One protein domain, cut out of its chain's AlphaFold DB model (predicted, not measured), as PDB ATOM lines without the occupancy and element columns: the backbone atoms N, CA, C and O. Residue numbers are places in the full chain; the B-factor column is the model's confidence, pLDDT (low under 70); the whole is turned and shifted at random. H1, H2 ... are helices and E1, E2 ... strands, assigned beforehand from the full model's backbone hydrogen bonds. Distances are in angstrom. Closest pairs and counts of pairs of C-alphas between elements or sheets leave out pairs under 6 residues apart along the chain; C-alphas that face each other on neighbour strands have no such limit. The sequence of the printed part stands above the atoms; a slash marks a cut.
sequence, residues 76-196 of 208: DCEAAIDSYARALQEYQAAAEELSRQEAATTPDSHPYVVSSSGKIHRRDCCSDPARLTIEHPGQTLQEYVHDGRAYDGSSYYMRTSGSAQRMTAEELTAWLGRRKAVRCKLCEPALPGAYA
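Overview. This is residues 76 to 196 of the 208 residues of an uncharacterized protein of Actinoplanes sp. ATCC 53533 (UniProt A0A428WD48). A long, loose rod has a small three-stranded sheet with H4 over one face at one end and the short helices H1 and H3 at the other; the long helix H2 and two long links, residues 123 to 140 and 147 to 164, run between the ends. The 121 printed residues include, in order, H1, H2, E1, E2, H3, E3 and H4; the sheet's order is E2, E1, E3, all antiparallel. The class is mostly helix, though under half of the residues are in named elements. The radius of gyration of the C-alphas is 18.5 A, and the spans are 61 by 25 by 24 A.

Along the chain. H1, residues 76 to 79, begins at C-alpha 76 (-36.605, -60.155, -45.863). H2, residues 81 to 103, is 32.9 A long. E1 is residues 112 to 114, E2 120 to 122, H3 141 to 146 and E3 165 to 167. H4, residues 169 to 176, is 10.5 A long and ends at C-alpha 176 (-35.429, -35.469, -0.915).

Arrangement. H1 touches H3, the closest C-alphas being those of Cys 77 and Val 145, 6.2 A apart. H2 only just touches H3, with residues 81 to 84 alone and 3 pairs of C-alphas within 8 A; the closest are those of Tyr 84 and Leu 141, 6.4 A, and the lines are about perpendicular at 78 degrees. E1 and E2 form a hairpin, with N 121 and O 113 within hydrogen-bond range at 2.8 A. E1 and E3 are antiparallel, with N 114 and O 165 at 2.8 A. E2, H3 and E3 make a split strand-helix-strand unit, two strands running the same way with E1 between them; its crossover is right-handed. H4 is on the sheet, over E1 at a height of 8.9 A, and runs along the strands. In H2, H3 and H4 every O i to N i+4 pair is within hydrogen-bond range; H1 is too short for one.

Size, cuts and confidence. The C-alphas of Glu 78 and Ala 194, the two farthest apart, are 61.2 A apart. The printed part has no cut. The links E2 to H3 and H3 to E3 are long. Mean pLDDT of the printed part is 81.2; residues 132 to 133 and 148 to 163 are under 70.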
ATOM      1  N   ASP A  76     -36.818 -60.715 -47.205       74.19
ATOM      2  CA  ASP A  76     -36.605 -60.155 -45.863       74.19
ATOM      3  C   ASP A  76     -37.936 -59.906 -45.150       74.19
ATOM      4  O   ASP A  76     -38.114 -60.275 -43.989       74.19
ATOM      5  N   CYS A  77     -38.919 -59.360 -45.876       76.62
ATOM      6  CA  CYS A  77     -40.274 -59.210 -45.364       76.62
ATOM      7  C   CYS A  77     -40.900 -60.556 -45.033       76.62
ATOM      8  O   CYS A  77     -41.500 -60.684 -43.975       76.62
ATOM      9  N   GLU A  78     -40.741 -61.561 -45.891       79.44
ATOM     10  CA  GLU A  78     -41.241 -62.906 -45.618       79.44
ATOM     11  C   GLU A  78     -40.621 -63.531 -44.366       79.44
ATOM     12  O   GLU A  78     -41.354 -64.029 -43.507       79.44
ATOM     13  N   ALA A  79     -39.296 -63.459 -44.230       79.62
ATOM     14  CA  ALA A  79     -38.579 -63.961 -43.063       79.62
ATOM     15  C   ALA A  79     -39.006 -63.244 -41.769       79.62
ATOM     16  O   ALA A  79     -38.985 -63.836 -40.687       79.62
ATOM     17  N   ALA A  80     -39.433 -61.985 -41.876       82.00
ATOM     18  CA  ALA A  80     -39.857 -61.161 -40.755       82.00
ATOM     19  C   ALA A  80     -41.354 -61.253 -40.408       82.00
ATOM     20  O   ALA A  80     -41.769 -60.636 -39.431       82.00
ATOM     21  N   ILE A  81     -42.188 -62.011 -41.137       83.56
ATOM     22  CA  ILE A  81     -43.646 -62.049 -40.879       83.56
ATOM     23  C   ILE A  81     -43.960 -62.465 -39.438       83.56
ATOM     24  O   ILE A  81     -44.758 -61.812 -38.764       83.56
ATOM     25  N   ASP A  82     -43.332 -63.536 -38.948       84.56
ATOM     26  CA  ASP A  82     -43.584 -64.017 -37.584       84.56
ATOM     27  C   ASP A  82     -43.008 -63.080 -36.529       84.56
ATOM     28  O   ASP A  82     -43.630 -62.859 -35.487       84.56
ATOM     29  N   SER A  83     -41.828 -62.508 -36.789       85.00
ATOM     30  CA  SER A  83     -41.211 -61.574 -35.852       85.00
ATOM     31  C   SER A  83     -42.006 -60.271 -35.768       85.00
ATOM     32  O   SER A  83     -42.183 -59.767 -34.664       85.00
ATOM     33  N   TYR A  84     -42.582 -59.793 -36.875       85.19
ATOM     34  CA  TYR A  84     -43.489 -58.647 -36.898       85.19
ATOM     35  C   TYR A  84     -44.795 -58.929 -36.151       85.19
ATOM     36  O   TYR A  84     -45.220 -58.127 -35.320       85.19
ATOM     37  N   ALA A  85     -45.416 -60.091 -36.385       86.62
ATOM     38  CA  ALA A  85     -46.626 -60.485 -35.666       86.62
ATOM     39  C   ALA A  85     -46.383 -60.565 -34.149       86.62
ATOM     40  O   ALA A  85     -47.192 -60.071 -33.363       86.62
ATOM     41  N   ARG A  86     -45.242 -61.129 -33.734       87.75
ATOM     42  CA  ARG A  86     -44.825 -61.158 -32.327       87.75
ATOM     43  C   ARG A  86     -44.550 -59.753 -31.786       87.75
ATOM     44  O   ARG A  86     -45.028 -59.429 -30.706       87.75
ATOM     45  N   ALA A  87     -43.842 -58.909 -32.535       85.25
ATOM     46  CA  ALA A  87     -43.558 -57.528 -32.148       85.25
ATOM     47  C   ALA A  87     -44.841 -56.710 -31.928       85.25
ATOM     48  O   ALA A  87     -44.934 -55.956 -30.963       85.25
ATOM     49  N   LEU A  88     -45.865 -56.898 -32.769       87.62
ATOM     50  CA  LEU A  88     -47.177 -56.275 -32.579       87.62
ATOM     51  C   LEU A  88     -47.868 -56.754 -31.296       87.62
ATOM     52  O   LEU A  88     -48.448 -55.938 -30.583       87.62
ATOM     53  N   GLN A  89     -47.794 -58.050 -30.980       89.00
ATOM     54  CA  GLN A  89     -48.349 -58.594 -29.733       89.00
ATOM     55  C   GLN A  89     -47.613 -58.055 -28.500       89.00
ATOM     56  O   GLN A  89     -48.252 -57.650 -27.532       89.00
ATOM     57  N   GLU A  90     -46.280 -58.010 -28.540       86.50
ATOM     58  CA  GLU A  90     -45.457 -57.433 -27.473       86.50
ATOM     59  C   GLU A  90     -45.764 -55.942 -27.279       86.50
ATOM     60  O   GLU A  90     -45.961 -55.500 -26.147       86.50
ATOM     61  N   TYR A  91     -45.895 -55.183 -28.372       86.50
ATOM     62  CA  TYR A  91     -46.308 -53.780 -28.347       86.50
ATOM     63  C   TYR A  91     -47.685 -53.599 -27.696       86.50
ATOM     64  O   TYR A  91     -47.836 -52.753 -26.815       86.50
ATOM     65  N   GLN A  92     -48.680 -54.398 -28.091       88.31
ATOM     66  CA  GLN A  92     -50.032 -54.335 -27.525       88.31
ATOM     67  C   GLN A  92     -50.023 -54.649 -26.028       88.31
ATOM     68  O   GLN A  92     -50.566 -53.878 -25.239       88.31
ATOM     69  N   ALA A  93     -49.344 -55.723 -25.623       87.88
ATOM     70  CA  ALA A  93     -49.221 -56.096 -24.218       87.88
ATOM     71  C   ALA A  93     -48.522 -55.004 -23.392       87.88
ATOM     72  O   ALA A  93     -48.965 -54.679 -22.288       87.88
ATOM     73  N   ALA A  94     -47.461 -54.398 -23.933       83.88
ATOM     74  CA  ALA A  94     -46.775 -53.280 -23.297       83.88
ATOM     75  C   ALA A  94     -47.678 -52.040 -23.197       83.88
ATOM     76  O   ALA A  94     -47.687 -51.379 -22.159       83.88
ATOM     77  N   ALA A  95     -48.448 -51.727 -24.243       84.75
ATOM     78  CA  ALA A  95     -49.362 -50.586 -24.271       84.75
ATOM     79  C   ALA A  95     -50.502 -50.743 -23.261       84.75
ATOM     80  O   ALA A  95     -50.832 -49.794 -22.548       84.75
ATOM     81  N   GLU A  96     -51.060 -51.947 -23.148       87.69
ATOM     82  CA  GLU A  96     -52.052 -52.277 -22.129       87.69
ATOM     83  C   GLU A  96     -51.477 -52.168 -20.717       87.69
ATOM     84  O   GLU A  96     -52.116 -51.593 -19.837       87.69
ATOM     85  N   GLU A  97     -50.274 -52.696 -20.486       85.44
ATOM     86  CA  GLU A  97     -49.623 -52.611 -19.181       85.44
ATOM     87  C   GLU A  97     -49.320 -51.165 -18.793       85.44
ATOM     88  O   GLU A  97     -49.628 -50.750 -17.676       85.44
ATOM     89  N   LEU A  98     -48.801 -50.367 -19.727       82.38
ATOM     90  CA  LEU A  98     -48.602 -48.944 -19.505       82.38
ATOM     91  C   LEU A  98     -49.929 -48.263 -19.167       82.38
ATOM     92  O   LEU A  98     -50.009 -47.577 -18.153       82.38
ATOM     93  N   SER A  99     -50.987 -48.507 -19.944       85.31
ATOM     94  CA  SER A  99     -52.315 -47.945 -19.682       85.31
ATOM     95  C   SER A  99     -52.841 -48.316 -18.289       85.31
ATOM     96  O   SER A  99     -53.346 -47.447 -17.572       85.31
ATOM     97  N   ARG A 100     -52.652 -49.569 -17.846       86.19
ATOM     98  CA  ARG A 100     -52.985 -50.005 -16.478       86.19
ATOM     99  C   ARG A 100     -52.193 -49.235 -15.420       86.19
ATOM    100  O   ARG A 100     -52.784 -48.773 -14.447       86.19
ATOM    101  N   GLN A 101     -50.887 -49.060 -15.610       81.50
ATOM    102  CA  GLN A 101     -50.036 -48.287 -14.694       81.50
ATOM    103  C   GLN A 101     -50.426 -46.802 -14.653       81.50
ATOM    104  O   GLN A 101     -50.412 -46.172 -13.591       81.50
ATOM    105  N   GLU A 102     -50.805 -46.225 -15.795       80.81
ATOM    106  CA  GLU A 102     -51.311 -44.854 -15.852       80.81
ATOM    107  C   GLU A 102     -52.632 -44.712 -15.101       80.81
ATOM    108  O   GLU A 102     -52.761 -43.782 -14.307       80.81
ATOM    109  N   ALA A 103     -53.561 -45.653 -15.282       84.25
ATOM    110  CA  ALA A 103     -54.854 -45.669 -14.602       84.25
ATOM    111  C   ALA A 103     -54.740 -45.921 -13.089       84.25
ATOM    112  O   ALA A 103     -55.538 -45.396 -12.315       84.25
ATOM    113  N   ALA A 104     -53.734 -46.685 -12.650       84.31
ATOM    114  CA  ALA A 104     -53.477 -46.959 -11.235       84.31
ATOM    115  C   ALA A 104     -52.968 -45.734 -10.454       84.31
ATOM    116  O   ALA A 104     -52.891 -45.768  -9.226       84.31
ATOM    117  N   THR A 105     -52.609 -44.649 -11.145       84.12
ATOM    118  CA  THR A 105     -52.075 -43.442 -10.521       84.12
ATOM    119  C   THR A 105     -52.897 -42.221 -10.926       84.12
ATOM    120  O   THR A 105     -53.223 -42.014 -12.087       84.12
ATOM    121  N   THR A 106     -53.209 -41.358  -9.969       84.31
ATOM    122  CA  THR A 106     -53.996 -40.131 -10.181       84.31
ATOM    123  C   THR A 106     -53.167 -38.899  -9.815       84.31
ATOM    124  O   THR A 106     -52.168 -39.041  -9.106       84.31
ATOM    125  N   PRO A 107     -53.548 -37.687 -10.264       84.06
ATOM    126  CA  PRO A 107     -52.943 -36.450  -9.769       84.06
ATOM    127  C   PRO A 107     -52.990 -36.322  -8.245       84.06
ATOM    128  O   PRO A 107     -52.051 -35.793  -7.667       84.06
ATOM    129  N   ASP A 108     -54.016 -36.868  -7.592       86.25
ATOM    130  CA  ASP A 108     -54.144 -36.790  -6.133       86.25
ATOM    131  C   ASP A 108     -53.261 -37.813  -5.405       86.25
ATOM    132  O   ASP A 108     -52.652 -37.497  -4.387       86.25
ATOM    133  N   SER A 109     -53.162 -39.043  -5.923       90.56
ATOM    134  CA  SER A 109     -52.340 -40.091  -5.299       90.56
ATOM    135  C   SER A 109     -50.849 -39.911  -5.589       90.56
ATOM    136  O   SER A 109     -50.024 -40.106  -4.705       90.56
ATOM    137  N   HIS A 110     -50.501 -39.505  -6.812       92.44
ATOM    138  CA  HIS A 110     -49.123 -39.323  -7.273       92.44
ATOM    139  C   HIS A 110     -48.968 -37.937  -7.918       92.44
ATOM    140  O   HIS A 110     -48.839 -37.837  -9.146       92.44
ATOM    141  N   PRO A 111     -49.016 -36.859  -7.113       92.94
ATOM    142  CA  PRO A 111     -48.994 -35.481  -7.611       92.94
ATOM    143  C   PRO A 111     -47.660 -35.071  -8.229       92.94
ATOM    144  O   PRO A 111     -47.594 -34.052  -8.925       92.94
ATOM    145  N   TYR A 112     -46.598 -35.846  -8.004       92.75
ATOM    146  CA  TYR A 112     -45.246 -35.501  -8.415       92.75
ATOM    147  C   TYR A 112     -44.707 -36.421  -9.503       92.75
ATOM    148  O   TYR A 112     -44.982 -37.620  -9.540       92.75
ATOM    149  N   VAL A 113     -43.869 -35.845 -10.359       91.88
ATOM    150  CA  VAL A 113     -43.017 -36.570 -11.299       91.88
ATOM    151  C   VAL A 113     -41.583 -36.102 -11.115       91.88
ATOM    152  O   VAL A 113     -41.305 -34.908 -11.203       91.88
ATOM    153  N   VAL A 114     -40.657 -37.032 -10.916       90.44
ATOM    154  CA  VAL A 114     -39.218 -36.761 -10.967       90.44
ATOM    155  C   VAL A 114     -38.712 -37.187 -12.334       90.44
ATOM    156  O   VAL A 114     -38.806 -38.361 -12.663       90.44
ATOM    157  N   SER A 115     -38.205 -36.257 -13.143       88.94
ATOM    158  CA  SER A 115     -37.651 -36.549 -14.468       88.94
ATOM    159  C   SER A 115     -36.364 -37.376 -14.376       88.94
ATOM    160  O   SER A 115     -35.711 -37.442 -13.335       88.94
ATOM    161  N   SER A 116     -35.924 -37.920 -15.511       82.81
ATOM    162  CA  SER A 116     -34.628 -38.600 -15.637       82.81
ATOM    163  C   SER A 116     -33.429 -37.745 -15.208       82.81
ATOM    164  O   SER A 116     -32.443 -38.264 -14.690       82.81
ATOM    165  N   SER A 117     -33.523 -36.423 -15.378       85.00
ATOM    166  CA  SER A 117     -32.526 -35.444 -14.934       85.00
ATOM    167  C   SER A 117     -32.608 -35.100 -13.439       85.00
ATOM    168  O   SER A 117     -31.852 -34.253 -12.967       85.00
ATOM    169  N   GLY A 118     -33.515 -35.731 -12.687       87.31
ATOM    170  CA  GLY A 118     -33.716 -35.499 -11.257       87.31
ATOM    171  C   GLY A 118     -34.499 -34.226 -10.929       87.31
ATOM    172  O   GLY A 118     -34.496 -33.790  -9.779       87.31
ATOM    173  N   LYS A 119     -35.157 -33.608 -11.918       90.56
ATOM    174  CA  LYS A 119     -35.997 -32.424 -11.710       90.56
ATOM    175  C   LYS A 119     -37.392 -32.854 -11.264       90.56
ATOM    176  O   LYS A 119     -37.956 -33.796 -11.804       90.56
ATOM    177  N   ILE A 120     -37.958 -32.146 -10.297       92.81
ATOM    178  CA  ILE A 120     -39.279 -32.391  -9.721       92.81
ATOM    179  C   ILE A 120     -40.297 -31.538 -10.472       92.81
ATOM    180  O   ILE A 120     -40.122 -30.326 -10.627       92.81
ATOM    181  N   HIS A 121     -41.371 -32.168 -10.915       93.12
ATOM    182  CA  HIS A 121     -42.487 -31.570 -11.628       93.12
ATOM    183  C   HIS A 121     -43.799 -31.921 -10.927       93.12
ATOM    184  O   HIS A 121     -43.888 -32.930 -10.223       93.12
ATOM    185  N   ARG A 122     -44.838 -31.119 -11.167       91.75
ATOM    186  CA  ARG A 122     -46.211 -31.591 -10.983       91.75
ATOM    187  C   ARG A 122     -46.530 -32.633 -12.051       91.75
ATOM    188  O   ARG A 122     -46.005 -32.550 -13.165       91.75
ATOM    189  N   ARG A 123     -47.412 -33.575 -11.731       88.12
ATOM    190  CA  ARG A 123     -47.881 -34.598 -12.675       88.12
ATOM    191  C   ARG A 123     -48.464 -33.994 -13.956       88.12
ATOM    192  O   ARG A 123     -48.235 -34.531 -15.030       88.12
ATOM    193  N   ASP A 124     -49.171 -32.876 -13.837       88.00
ATOM    194  CA  ASP A 124     -49.835 -32.158 -14.930       88.00
ATOM    195  C   ASP A 124     -48.929 -31.134 -15.643       88.00
ATOM    196  O   ASP A 124     -49.407 -30.254 -16.359       88.00
ATOM    197  N   CYS A 125     -47.610 -31.194 -15.434       89.44
ATOM    198  CA  CYS A 125     -46.691 -30.233 -16.029       89.44
ATOM    199  C   CYS A 125     -46.692 -30.327 -17.563       89.44
ATOM    200  O   CYS A 125     -46.404 -31.380 -18.124       89.44
ATOM    201  N   CYS A 126     -46.872 -29.190 -18.242       87.19
ATOM    202  CA  CYS A 126     -46.876 -29.104 -19.708       87.19
ATOM    203  C   CYS A 126     -45.576 -29.569 -20.390       87.19
ATOM    204  O   CYS A 126     -45.574 -29.784 -21.597       87.19
ATOM    205  N   SER A 127     -44.464 -29.701 -19.655       83.19
ATOM    206  CA  SER A 127     -43.222 -30.265 -20.201       83.19
ATOM    207  C   SER A 127     -43.261 -31.789 -20.351       83.19
ATOM    208  O   SER A 127     -42.259 -32.362 -20.763       83.19
ATOM    209  N   ASP A 128     -44.354 -32.427 -19.922       79.00
ATOM    210  CA  ASP A 128     -44.629 -33.866 -19.981       79.00
ATOM    211  C   ASP A 128     -43.421 -34.762 -19.616       79.00
ATOM    212  O   ASP A 128     -42.961 -35.599 -20.394       79.00
ATOM    213  N   PRO A 129     -42.840 -34.562 -18.417       74.75
ATOM    214  CA  PRO A 129     -41.575 -35.186 -18.025       74.75
ATOM    215  C   PRO A 129     -41.673 -36.702 -17.817       74.75
ATOM    216  O   PRO A 129     -40.637 -37.359 -17.769       74.75
ATOM    217  N   ALA A 130     -42.885 -37.241 -17.658       73.06
ATOM    218  CA  ALA A 130     -43.166 -38.668 -17.499       73.06
ATOM    219  C   ALA A 130     -43.868 -39.265 -18.723       73.06
ATOM    220  O   ALA A 130     -44.533 -40.291 -18.580       73.06
ATOM    221  N   ARG A 131     -43.742 -38.649 -19.909       72.94
ATOM    222  CA  ARG A 131     -44.277 -39.243 -21.132       72.94
ATOM    223  C   ARG A 131     -43.567 -40.561 -21.410       72.94
ATOM    224  O   ARG A 131     -42.461 -40.589 -21.942       72.94
ATOM    225  N   LEU A 132     -44.207 -41.658 -21.041       69.31
ATOM    226  CA  LEU A 132     -43.760 -42.986 -21.414       69.31
ATOM    227  C   LEU A 132     -44.251 -43.233 -22.836       69.31
ATOM    228  O   LEU A 132     -45.451 -43.310 -23.086       69.31
ATOM    229  N   THR A 133     -43.326 -43.306 -23.788       68.69
ATOM    230  CA  THR A 133     -43.651 -43.692 -25.161       68.69
ATOM    231  C   THR A 133     -43.211 -45.123 -25.381       68.69
ATOM    232  O   THR A 133     -42.031 -45.433 -25.235       68.69
ATOM    233  N   ILE A 134     -44.154 -45.982 -25.749       75.31
ATOM    234  CA  ILE A 134     -43.833 -47.292 -26.301       75.31
ATOM    235  C   ILE A 134     -43.707 -47.094 -27.800       75.31
ATOM    236  O   ILE A 134     -44.622 -46.585 -28.450       75.31
ATOM    237  N   GLU A 135     -42.548 -47.446 -28.331       78.56
ATOM    238  CA  GLU A 135     -42.283 -47.322 -29.752       78.56
ATOM    239  C   GLU A 135     -43.068 -48.390 -30.521       78.56
ATOM    240  O   GLU A 135     -43.031 -49.569 -30.174       78.56
ATOM    241  N   HIS A 136     -43.822 -47.972 -31.538       82.12
ATOM    242  CA  HIS A 136     -44.578 -48.897 -32.378       82.12
ATOM    243  C   HIS A 136     -43.623 -49.618 -33.340       82.12
ATOM    244  O   HIS A 136     -42.759 -48.955 -33.920       82.12
ATOM    245  N   PRO A 137     -43.815 -50.917 -33.621       79.81
ATOM    246  CA  PRO A 137     -43.000 -51.665 -34.582       79.81
ATOM    247  C   PRO A 137     -43.121 -51.231 -36.054       79.81
ATOM    248  O   PRO A 137     -42.666 -51.947 -36.933       79.81
ATOM    249  N   GLY A 138     -43.726 -50.080 -36.358       80.81
ATOM    250  CA  GLY A 138     -44.146 -49.705 -37.714       80.81
ATOM    251  C   GLY A 138     -45.566 -50.176 -38.050       80.81
ATOM    252  O   GLY A 138     -46.020 -51.233 -37.601       80.81
ATOM    253  N   GLN A 139     -46.300 -49.358 -38.801       78.88
ATOM    254  CA  GLN A 139     -47.694 -49.591 -39.198       78.88
ATOM    255  C   GLN A 139     -47.831 -50.728 -40.212       78.88
ATOM    256  O   GLN A 139     -48.917 -51.286 -40.378       78.88
ATOM    257  N   THR A 140     -46.737 -51.067 -40.891       80.62
ATOM    258  CA  THR A 140     -46.684 -52.137 -41.884       80.62
ATOM    259  C   THR A 140     -45.461 -53.027 -41.667       80.62
ATOM    260  O   THR A 140     -44.457 -52.605 -41.096       80.62
ATOM    261  N   LEU A 141     -45.524 -54.262 -42.178       79.31
ATOM    262  CA  LEU A 141     -44.380 -55.181 -42.223       79.31
ATOM    263  C   LEU A 141     -43.183 -54.565 -42.967       79.31
ATOM    264  O   LEU A 141     -42.038 -54.805 -42.602       79.31
ATOM    265  N   GLN A 142     -43.458 -53.750 -43.988       79.31
ATOM    266  CA  GLN A 142     -42.436 -53.054 -44.761       79.31
ATOM    267  C   GLN A 142     -41.673 -52.050 -43.882       79.31
ATOM    268  O   GLN A 142     -40.447 -52.076 -43.855       79.31
ATOM    269  N   GLU A 143     -42.383 -51.219 -43.116       77.38
ATOM    270  CA  GLU A 143     -41.762 -50.292 -42.156       77.38
ATOM    271  C   GLU A 143     -40.936 -51.044 -41.107       77.38
ATOM    272  O   GLU A 143     -39.786 -50.700 -40.859       77.38
ATOM    273  N   TYR A 144     -41.479 -52.127 -40.545       81.50
ATOM    274  CA  TYR A 144     -40.770 -52.946 -39.557       81.50
ATOM    275  C   TYR A 144     -39.423 -53.487 -40.070       81.50
ATOM    276  O   TYR A 144     -38.436 -53.534 -39.335       81.50
ATOM    277  N   VAL A 145     -39.366 -53.893 -41.337       79.56
ATOM    278  CA  VAL A 145     -38.173 -54.505 -41.935       79.56
ATOM    279  C   VAL A 145     -37.178 -53.454 -42.405       79.56
ATOM    280  O   VAL A 145     -35.998 -53.536 -42.067       79.56
ATOM    281  N   HIS A 146     -37.638 -52.450 -43.151       77.56
ATOM    282  CA  HIS A 146     -36.747 -51.487 -43.800       77.56
ATOM    283  C   HIS A 146     -36.284 -50.352 -42.881       77.56
ATOM    284  O   HIS A 146     -35.237 -49.770 -43.146       77.56
ATOM    285  N   ASP A 147     -36.967 -50.110 -41.757       76.75
ATOM    286  CA  ASP A 147     -36.453 -49.225 -40.703       76.75
ATOM    287  C   ASP A 147     -35.419 -49.936 -39.799       76.75
ATOM    288  O   ASP A 147     -35.002 -49.395 -38.775       76.75
ATOM    289  N   GLY A 148     -35.015 -51.168 -40.139       67.44
ATOM    290  CA  GLY A 148     -34.001 -51.943 -39.417       67.44
ATOM    291  C   GLY A 148     -34.485 -52.587 -38.111       67.44
ATOM    292  O   GLY A 148     -33.702 -53.255 -37.435       67.44
ATOM    293  N   ARG A 149     -35.772 -52.447 -37.765       68.50
ATOM    294  CA  ARG A 149     -36.350 -52.953 -36.503       68.50
ATOM    295  C   ARG A 149     -36.415 -54.478 -36.448       68.50
ATOM    296  O   ARG A 149     -36.347 -55.064 -35.376       68.50
ATOM    297  N   ALA A 150     -36.498 -55.140 -37.601       60.44
ATOM    298  CA  ALA A 150     -36.451 -56.599 -37.682       60.44
ATOM    299  C   ALA A 150     -35.101 -57.198 -37.229       60.44
ATOM    300  O   ALA A 150     -35.059 -58.360 -36.819       60.44
ATOM    301  N   TYR A 151     -34.015 -56.418 -37.285       63.16
ATOM    302  CA  TYR A 151     -32.643 -56.891 -37.060       63.16
ATOM    303  C   TYR A 151     -31.977 -56.286 -35.820       63.16
ATOM    304  O   TYR A 151     -30.892 -56.724 -35.438       63.16
ATOM    305  N   ASP A 152     -32.612 -55.310 -35.168       63.41
ATOM    306  CA  ASP A 152     -32.043 -54.633 -33.999       63.41
ATOM    307  C   ASP A 152     -32.013 -55.510 -32.731       63.41
ATOM    308  O   ASP A 152     -31.395 -55.136 -31.731       63.41
ATOM    309  N   GLY A 153     -32.650 -56.690 -32.768       56.22
ATOM    310  CA  GLY A 153     -32.714 -57.632 -31.648       56.22
ATOM    311  C   GLY A 153     -33.364 -57.044 -30.393       56.22
ATOM    312  O   GLY A 153     -33.344 -57.674 -29.332       56.22
ATOM    313  N   SER A 154     -33.935 -55.842 -30.493       56.16
ATOM    314  CA  SER A 154     -34.610 -55.170 -29.410       56.16
ATOM    315  C   SER A 154     -36.010 -55.758 -29.325       56.16
ATOM    316  O   SER A 154     -36.961 -55.364 -29.988       56.16
ATOM    317  N   SER A 155     -36.135 -56.785 -28.493       53.25
ATOM    318  CA  SER A 155     -37.416 -57.116 -27.872       53.25
ATOM    319  C   SER A 155     -38.086 -55.816 -27.431       53.25
ATOM    320  O   SER A 155     -37.416 -54.999 -26.782       53.25
ATOM    321  N   TYR A 156     -39.382 -55.647 -27.710       58.19
ATOM    322  CA  TYR A 156     -40.170 -54.487 -27.276       58.19
ATOM    323  C   TYR A 156     -40.424 -54.540 -25.757       58.19
ATOM    324  O   TYR A 156     -41.492 -54.194 -25.261       58.19
ATOM    325  N   TYR A 157     -39.431 -54.961 -24.968       48.84
ATOM    326  CA  TYR A 157     -39.349 -54.579 -23.574       48.84
ATOM    327  C   TYR A 157     -39.250 -53.072 -23.557       48.84
ATOM    328  O   TYR A 157     -38.261 -52.531 -24.045       48.84
ATOM    329  N   MET A 158     -40.291 -52.440 -23.012       48.78
ATOM    330  CA  MET A 158     -40.290 -51.114 -22.403       48.78
ATOM    331  C   MET A 158     -38.908 -50.438 -22.470       48.78
ATOM    332  O   MET A 158     -38.183 -50.341 -21.480       48.78
ATOM    333  N   ARG A 159     -38.536 -49.891 -23.635       46.16
ATOM    334  CA  ARG A 159     -37.616 -48.760 -23.659       46.16
ATOM    335  C   ARG A 159     -38.488 -47.604 -23.228       46.16
ATOM    336  O   ARG A 159     -38.900 -46.786 -24.036       46.16
ATOM    337  N   THR A 160     -38.832 -47.587 -21.939       47.53
ATOM    338  CA  THR A 160     -39.310 -46.386 -21.282       47.53
ATOM    339  C   THR A 160     -38.175 -45.392 -21.453       47.53
ATOM    340  O   THR A 160     -37.190 -45.407 -20.711       47.53
ATOM    341  N   SER A 161     -38.254 -44.593 -22.510       46.34
ATOM    342  CA  SER A 161     -37.385 -43.463 -22.799       46.34
ATOM    343  C   SER A 161     -37.710 -42.371 -21.784       46.34
ATOM    344  O   SER A 161     -38.273 -41.328 -22.078       46.34
ATOM    345  N   GLY A 162     -37.404 -42.663 -20.526       55.94
ATOM    346  CA  GLY A 162     -37.763 -41.840 -19.397       55.94
ATOM    347  C   GLY A 162     -37.637 -42.654 -18.129       55.94
ATOM    348  O   GLY A 162     -38.581 -43.311 -17.713       55.94
ATOM    349  N   SER A 163     -36.499 -42.537 -17.447       65.31
ATOM    350  CA  SER A 163     -36.358 -42.899 -16.029       65.31
ATOM    351  C   SER A 163     -37.161 -41.964 -15.108       65.31
ATOM    352  O   SER A 163     -36.812 -41.768 -13.945       65.31
ATOM    353  N   ALA A 164     -38.214 -41.345 -15.644       81.75
ATOM    354  CA  ALA A 164     -39.070 -40.453 -14.912       81.75
ATOM    355  C   ALA A 164     -39.997 -41.268 -14.013       81.75
ATOM    356  O   ALA A 164     -40.635 -42.223 -14.450       81.75
ATOM    357  N   GLN A 165     -40.061 -40.891 -12.746       86.69
ATOM    358  CA  GLN A 165     -40.784 -41.624 -11.720       86.69
ATOM    359  C   GLN A 165     -41.939 -40.775 -11.207       86.69
ATOM    360  O   GLN A 165     -41.738 -39.648 -10.751       86.69
ATOM    361  N   ARG A 166     -43.154 -41.322 -11.282       89.06
ATOM    362  CA  ARG A 166     -44.323 -40.776 -10.586       89.06
ATOM    363  C   ARG A 166     -44.187 -41.113  -9.105       89.06
ATOM    364  O   ARG A 166     -43.832 -42.240  -8.781       89.06
ATOM    365  N   MET A 167     -44.432 -40.138  -8.238       91.19
ATOM    366  CA  MET A 167     -44.235 -40.281  -6.797       91.19
ATOM    367  C   MET A 167     -45.412 -39.702  -6.017       91.19
ATOM    368  O   MET A 167     -45.965 -38.652  -6.366       91.19
ATOM    369  N   THR A 168     -45.751 -40.377  -4.928       93.56
ATOM    370  CA  THR A 168     -46.549 -39.841  -3.824       93.56
ATOM    371  C   THR A 168     -45.774 -38.736  -3.085       93.56
ATOM    372  O   THR A 168     -44.566 -38.550  -3.271       93.56
ATOM    373  N   ALA A 169     -46.453 -37.986  -2.213       92.94
ATOM    374  CA  ALA A 169     -45.790 -36.994  -1.363       92.94
ATOM    375  C   ALA A 169     -44.747 -37.626  -0.422       92.94
ATOM    376  O   ALA A 169     -43.663 -37.073  -0.246       92.94
ATOM    377  N   GLU A 170     -45.052 -38.798   0.136       93.00
ATOM    378  CA  GLU A 170     -44.179 -39.524   1.064       93.00
ATOM    379  C   GLU A 170     -42.913 -40.036   0.368       93.00
ATOM    380  O   GLU A 170     -41.801 -39.847   0.868       93.00
ATOM    381  N   GLU A 171     -43.063 -40.615  -0.826       93.62
ATOM    382  CA  GLU A 171     -41.935 -41.054  -1.651       93.62
ATOM    383  C   GLU A 171     -41.039 -39.881  -2.044       93.62
ATOM    384  O   GLU A 171     -39.812 -39.993  -1.970       93.62
ATOM    385  N   LEU A 172     -41.630 -38.733  -2.397       92.75
ATOM    386  CA  LEU A 172     -40.861 -37.531  -2.706       92.75
ATOM    387  C   LEU A 172     -40.100 -37.017  -1.475       92.75
ATOM    388  O   LEU A 172     -38.928 -36.663  -1.593       92.75
ATOM    389  N   THR A 173     -40.711 -37.009  -0.286       92.06
ATOM    390  CA  THR A 173     -40.016 -36.654   0.965       92.06
ATOM    391  C   THR A 173     -38.837 -37.592   1.235       92.06
ATOM    392  O   THR A 173     -37.735 -37.126   1.530       92.06
ATOM    393  N   ALA A 174     -39.022 -38.907   1.083       90.38
ATOM    394  CA  ALA A 174     -37.945 -39.883   1.252       90.38
ATOM    395  C   ALA A 174     -36.819 -39.697   0.217       90.38
ATOM    396  O   ALA A 174     -35.635 -39.832   0.541       90.38
ATOM    397  N   TRP A 175     -37.176 -39.355  -1.025       90.31
ATOM    398  CA  TRP A 175     -36.234 -39.059  -2.103       90.31
ATOM    399  C   TRP A 175     -35.406 -37.800  -1.809       90.31
ATOM    400  O   TRP A 175     -34.180 -37.825  -1.957       90.31
ATOM    401  N   LEU A 176     -36.053 -36.734  -1.326       89.81
ATOM    402  CA  LEU A 176     -35.429 -35.469  -0.915       89.81
ATOM    403  C   LEU A 176     -34.528 -35.619   0.315       89.81
ATOM    404  O   LEU A 176     -33.511 -34.940   0.424       89.81
ATOM    405  N   GLY A 177     -34.809 -36.580   1.199       86.50
ATOM    406  CA  GLY A 177     -33.915 -36.910   2.313       86.50
ATOM    407  C   GLY A 177     -32.506 -37.346   1.878       86.50
ATOM    408  O   GLY A 177     -31.580 -37.336   2.685       86.50
ATOM    409  N   ARG A 178     -32.324 -37.727   0.605       85.31
ATOM    410  CA  ARG A 178     -31.044 -38.197   0.045       85.31
ATOM    411  C   ARG A 178     -30.495 -37.302  -1.067       85.31
ATOM    412  O   ARG A 178     -29.390 -37.555  -1.545       85.31
ATOM    413  N   ARG A 179     -31.266 -36.323  -1.548       83.06
ATOM    414  CA  ARG A 179     -30.977 -35.566  -2.776       83.06
ATOM    415  C   ARG A 179     -31.445 -34.122  -2.656       83.06
ATOM    416  O   ARG A 179     -32.434 -33.833  -1.999       83.06
ATOM    417  N   LYS A 180     -30.764 -33.211  -3.351       82.56
ATOM    418  CA  LYS A 180     -31.175 -31.803  -3.412       82.56
ATOM    419  C   LYS A 180     -32.465 -31.657  -4.230       82.56
ATOM    420  O   LYS A 180     -32.574 -32.233  -5.312       82.56
ATOM    421  N   ALA A 181     -33.397 -30.833  -3.751       80.25
ATOM    422  CA  ALA A 181     -34.581 -30.451  -4.507       80.25
ATOM    423  C   ALA A 181     -34.197 -29.598  -5.728       80.25
ATOM    424  O   ALA A 181     -33.686 -28.486  -5.591       80.25
ATOM    425  N   VAL A 182     -34.470 -30.095  -6.936       88.56
ATOM    426  CA  VAL A 182     -34.391 -29.300  -8.169       88.56
ATOM    427  C   VAL A 182     -35.782 -29.239  -8.761       88.56
ATOM    428  O   VAL A 182     -36.287 -30.240  -9.251       88.56
ATOM    429  N   ARG A 183     -36.428 -28.076  -8.717       89.44
ATOM    430  CA  ARG A 183     -37.807 -27.929  -9.191       89.44
ATOM    431  C   ARG A 183     -37.862 -27.507 -10.651       89.44
ATOM    432  O   ARG A 183     -36.973 -26.837 -11.183       89.44
ATOM    433  N   CYS A 184     -38.934 -27.894 -11.322       89.50
ATOM    434  CA  CYS A 184     -39.268 -27.353 -12.621       89.50
ATOM    435  C   CYS A 184     -39.785 -25.920 -12.482       89.50
ATOM    436  O   CYS A 184     -40.799 -25.690 -11.834       89.50
ATOM    437  N   LYS A 185     -39.121 -24.977 -13.161       89.06
ATOM    438  CA  LYS A 185     -39.508 -23.558 -13.215       89.06
ATOM    439  C   LYS A 185     -40.851 -23.312 -13.929       89.06
ATOM    440  O   LYS A 185     -41.420 -22.248 -13.784       89.06
ATOM    441  N   LEU A 186     -41.344 -24.269 -14.726       89.62
ATOM    442  CA  LEU A 186     -42.603 -24.106 -15.472       89.62
ATOM    443  C   LEU A 186     -43.841 -24.443 -14.638       89.62
ATOM    444  O   LEU A 186     -44.875 -23.812 -14.810       89.62
ATOM    445  N   CYS A 187     -43.764 -25.466 -13.782       89.00
ATOM    446  CA  CYS A 187     -44.908 -25.899 -12.967       89.00
ATOM    447  C   CYS A 187     -44.745 -25.633 -11.471       89.00
ATOM    448  O   CYS A 187     -45.714 -25.835 -10.743       89.00
ATOM    449  N   GLU A 188     -43.544 -25.227 -11.038       89.81
ATOM    450  CA  GLU A 188     -43.192 -24.845  -9.666       89.81
ATOM    451  C   GLU A 188     -43.921 -25.694  -8.612       89.81
ATOM    452  O   GLU A 188     -44.764 -25.190  -7.870       89.81
ATOM    453  N   PRO A 189     -43.666 -27.017  -8.578       88.94
ATOM    454  CA  PRO A 189     -44.413 -27.913  -7.710       88.94
ATOM    455  C   PRO A 189     -44.209 -27.529  -6.244       88.94
ATOM    456  O   PRO A 189     -43.071 -27.388  -5.783       88.94
ATOM    457  N   ALA A 190     -45.312 -27.412  -5.502       89.25
ATOM    458  CA  ALA A 190     -45.271 -27.255  -4.054       89.25
ATOM    459  C   ALA A 190     -44.640 -28.507  -3.432       89.25
ATOM    460  O   ALA A 190     -45.112 -29.615  -3.681       89.25
ATOM    461  N   LEU A 191     -43.570 -28.348  -2.653       88.44
ATOM    462  CA  LEU A 191     -42.881 -29.480  -2.034       88.44
ATOM    463  C   LEU A 191     -43.574 -29.902  -0.728       88.44
ATOM    464  O   LEU A 191     -44.095 -29.047  -0.011       88.44
ATOM    465  N   PRO A 192     -43.575 -31.203  -0.397       89.31
ATOM    466  CA  PRO A 192     -44.239 -31.703   0.798       89.31
ATOM    467  C   PRO A 192     -43.431 -31.454   2.084       89.31
ATOM    468  O   PRO A 192     -42.197 -31.474   2.095       89.31
ATOM    469  N   GLY A 193     -44.149 -31.289   3.199       84.44
ATOM    470  CA  GLY A 193     -43.593 -31.328   4.556       84.44
ATOM    471  C   GLY A 193     -42.533 -30.260   4.839       84.44
ATOM    472  O   GLY A 193     -42.728 -29.079   4.557       84.44
ATOM    473  N   ALA A 194     -41.399 -30.683   5.407       78.50
ATOM    474  CA  ALA A 194     -40.299 -29.800   5.812       78.50
ATOM    475  C   ALA A 194     -39.644 -29.034   4.644       78.50
ATOM    476  O   ALA A 194     -38.945 -28.052   4.875       78.50
ATOM    477  N   TYR A 195     -39.890 -29.460   3.402       81.56
ATOM    478  CA  TYR A 195     -39.328 -28.860   2.194       81.56
ATOM    479  C   TYR A 195     -40.238 -27.780   1.581       81.56
ATOM    480  O   TYR A 195     -39.870 -27.158   0.587       81.56
ATOM    481  N   ALA A 196     -41.421 -27.525   2.160       77.69
ATOM    482  CA  ALA A 196     -42.410 -26.586   1.618       77.69
ATOM    483  C   ALA A 196     -41.876 -25.149   1.453       77.69
ATOM    484  O   ALA A 196     -42.285 -24.441   0.535       77.69
TER     485      ALA A 196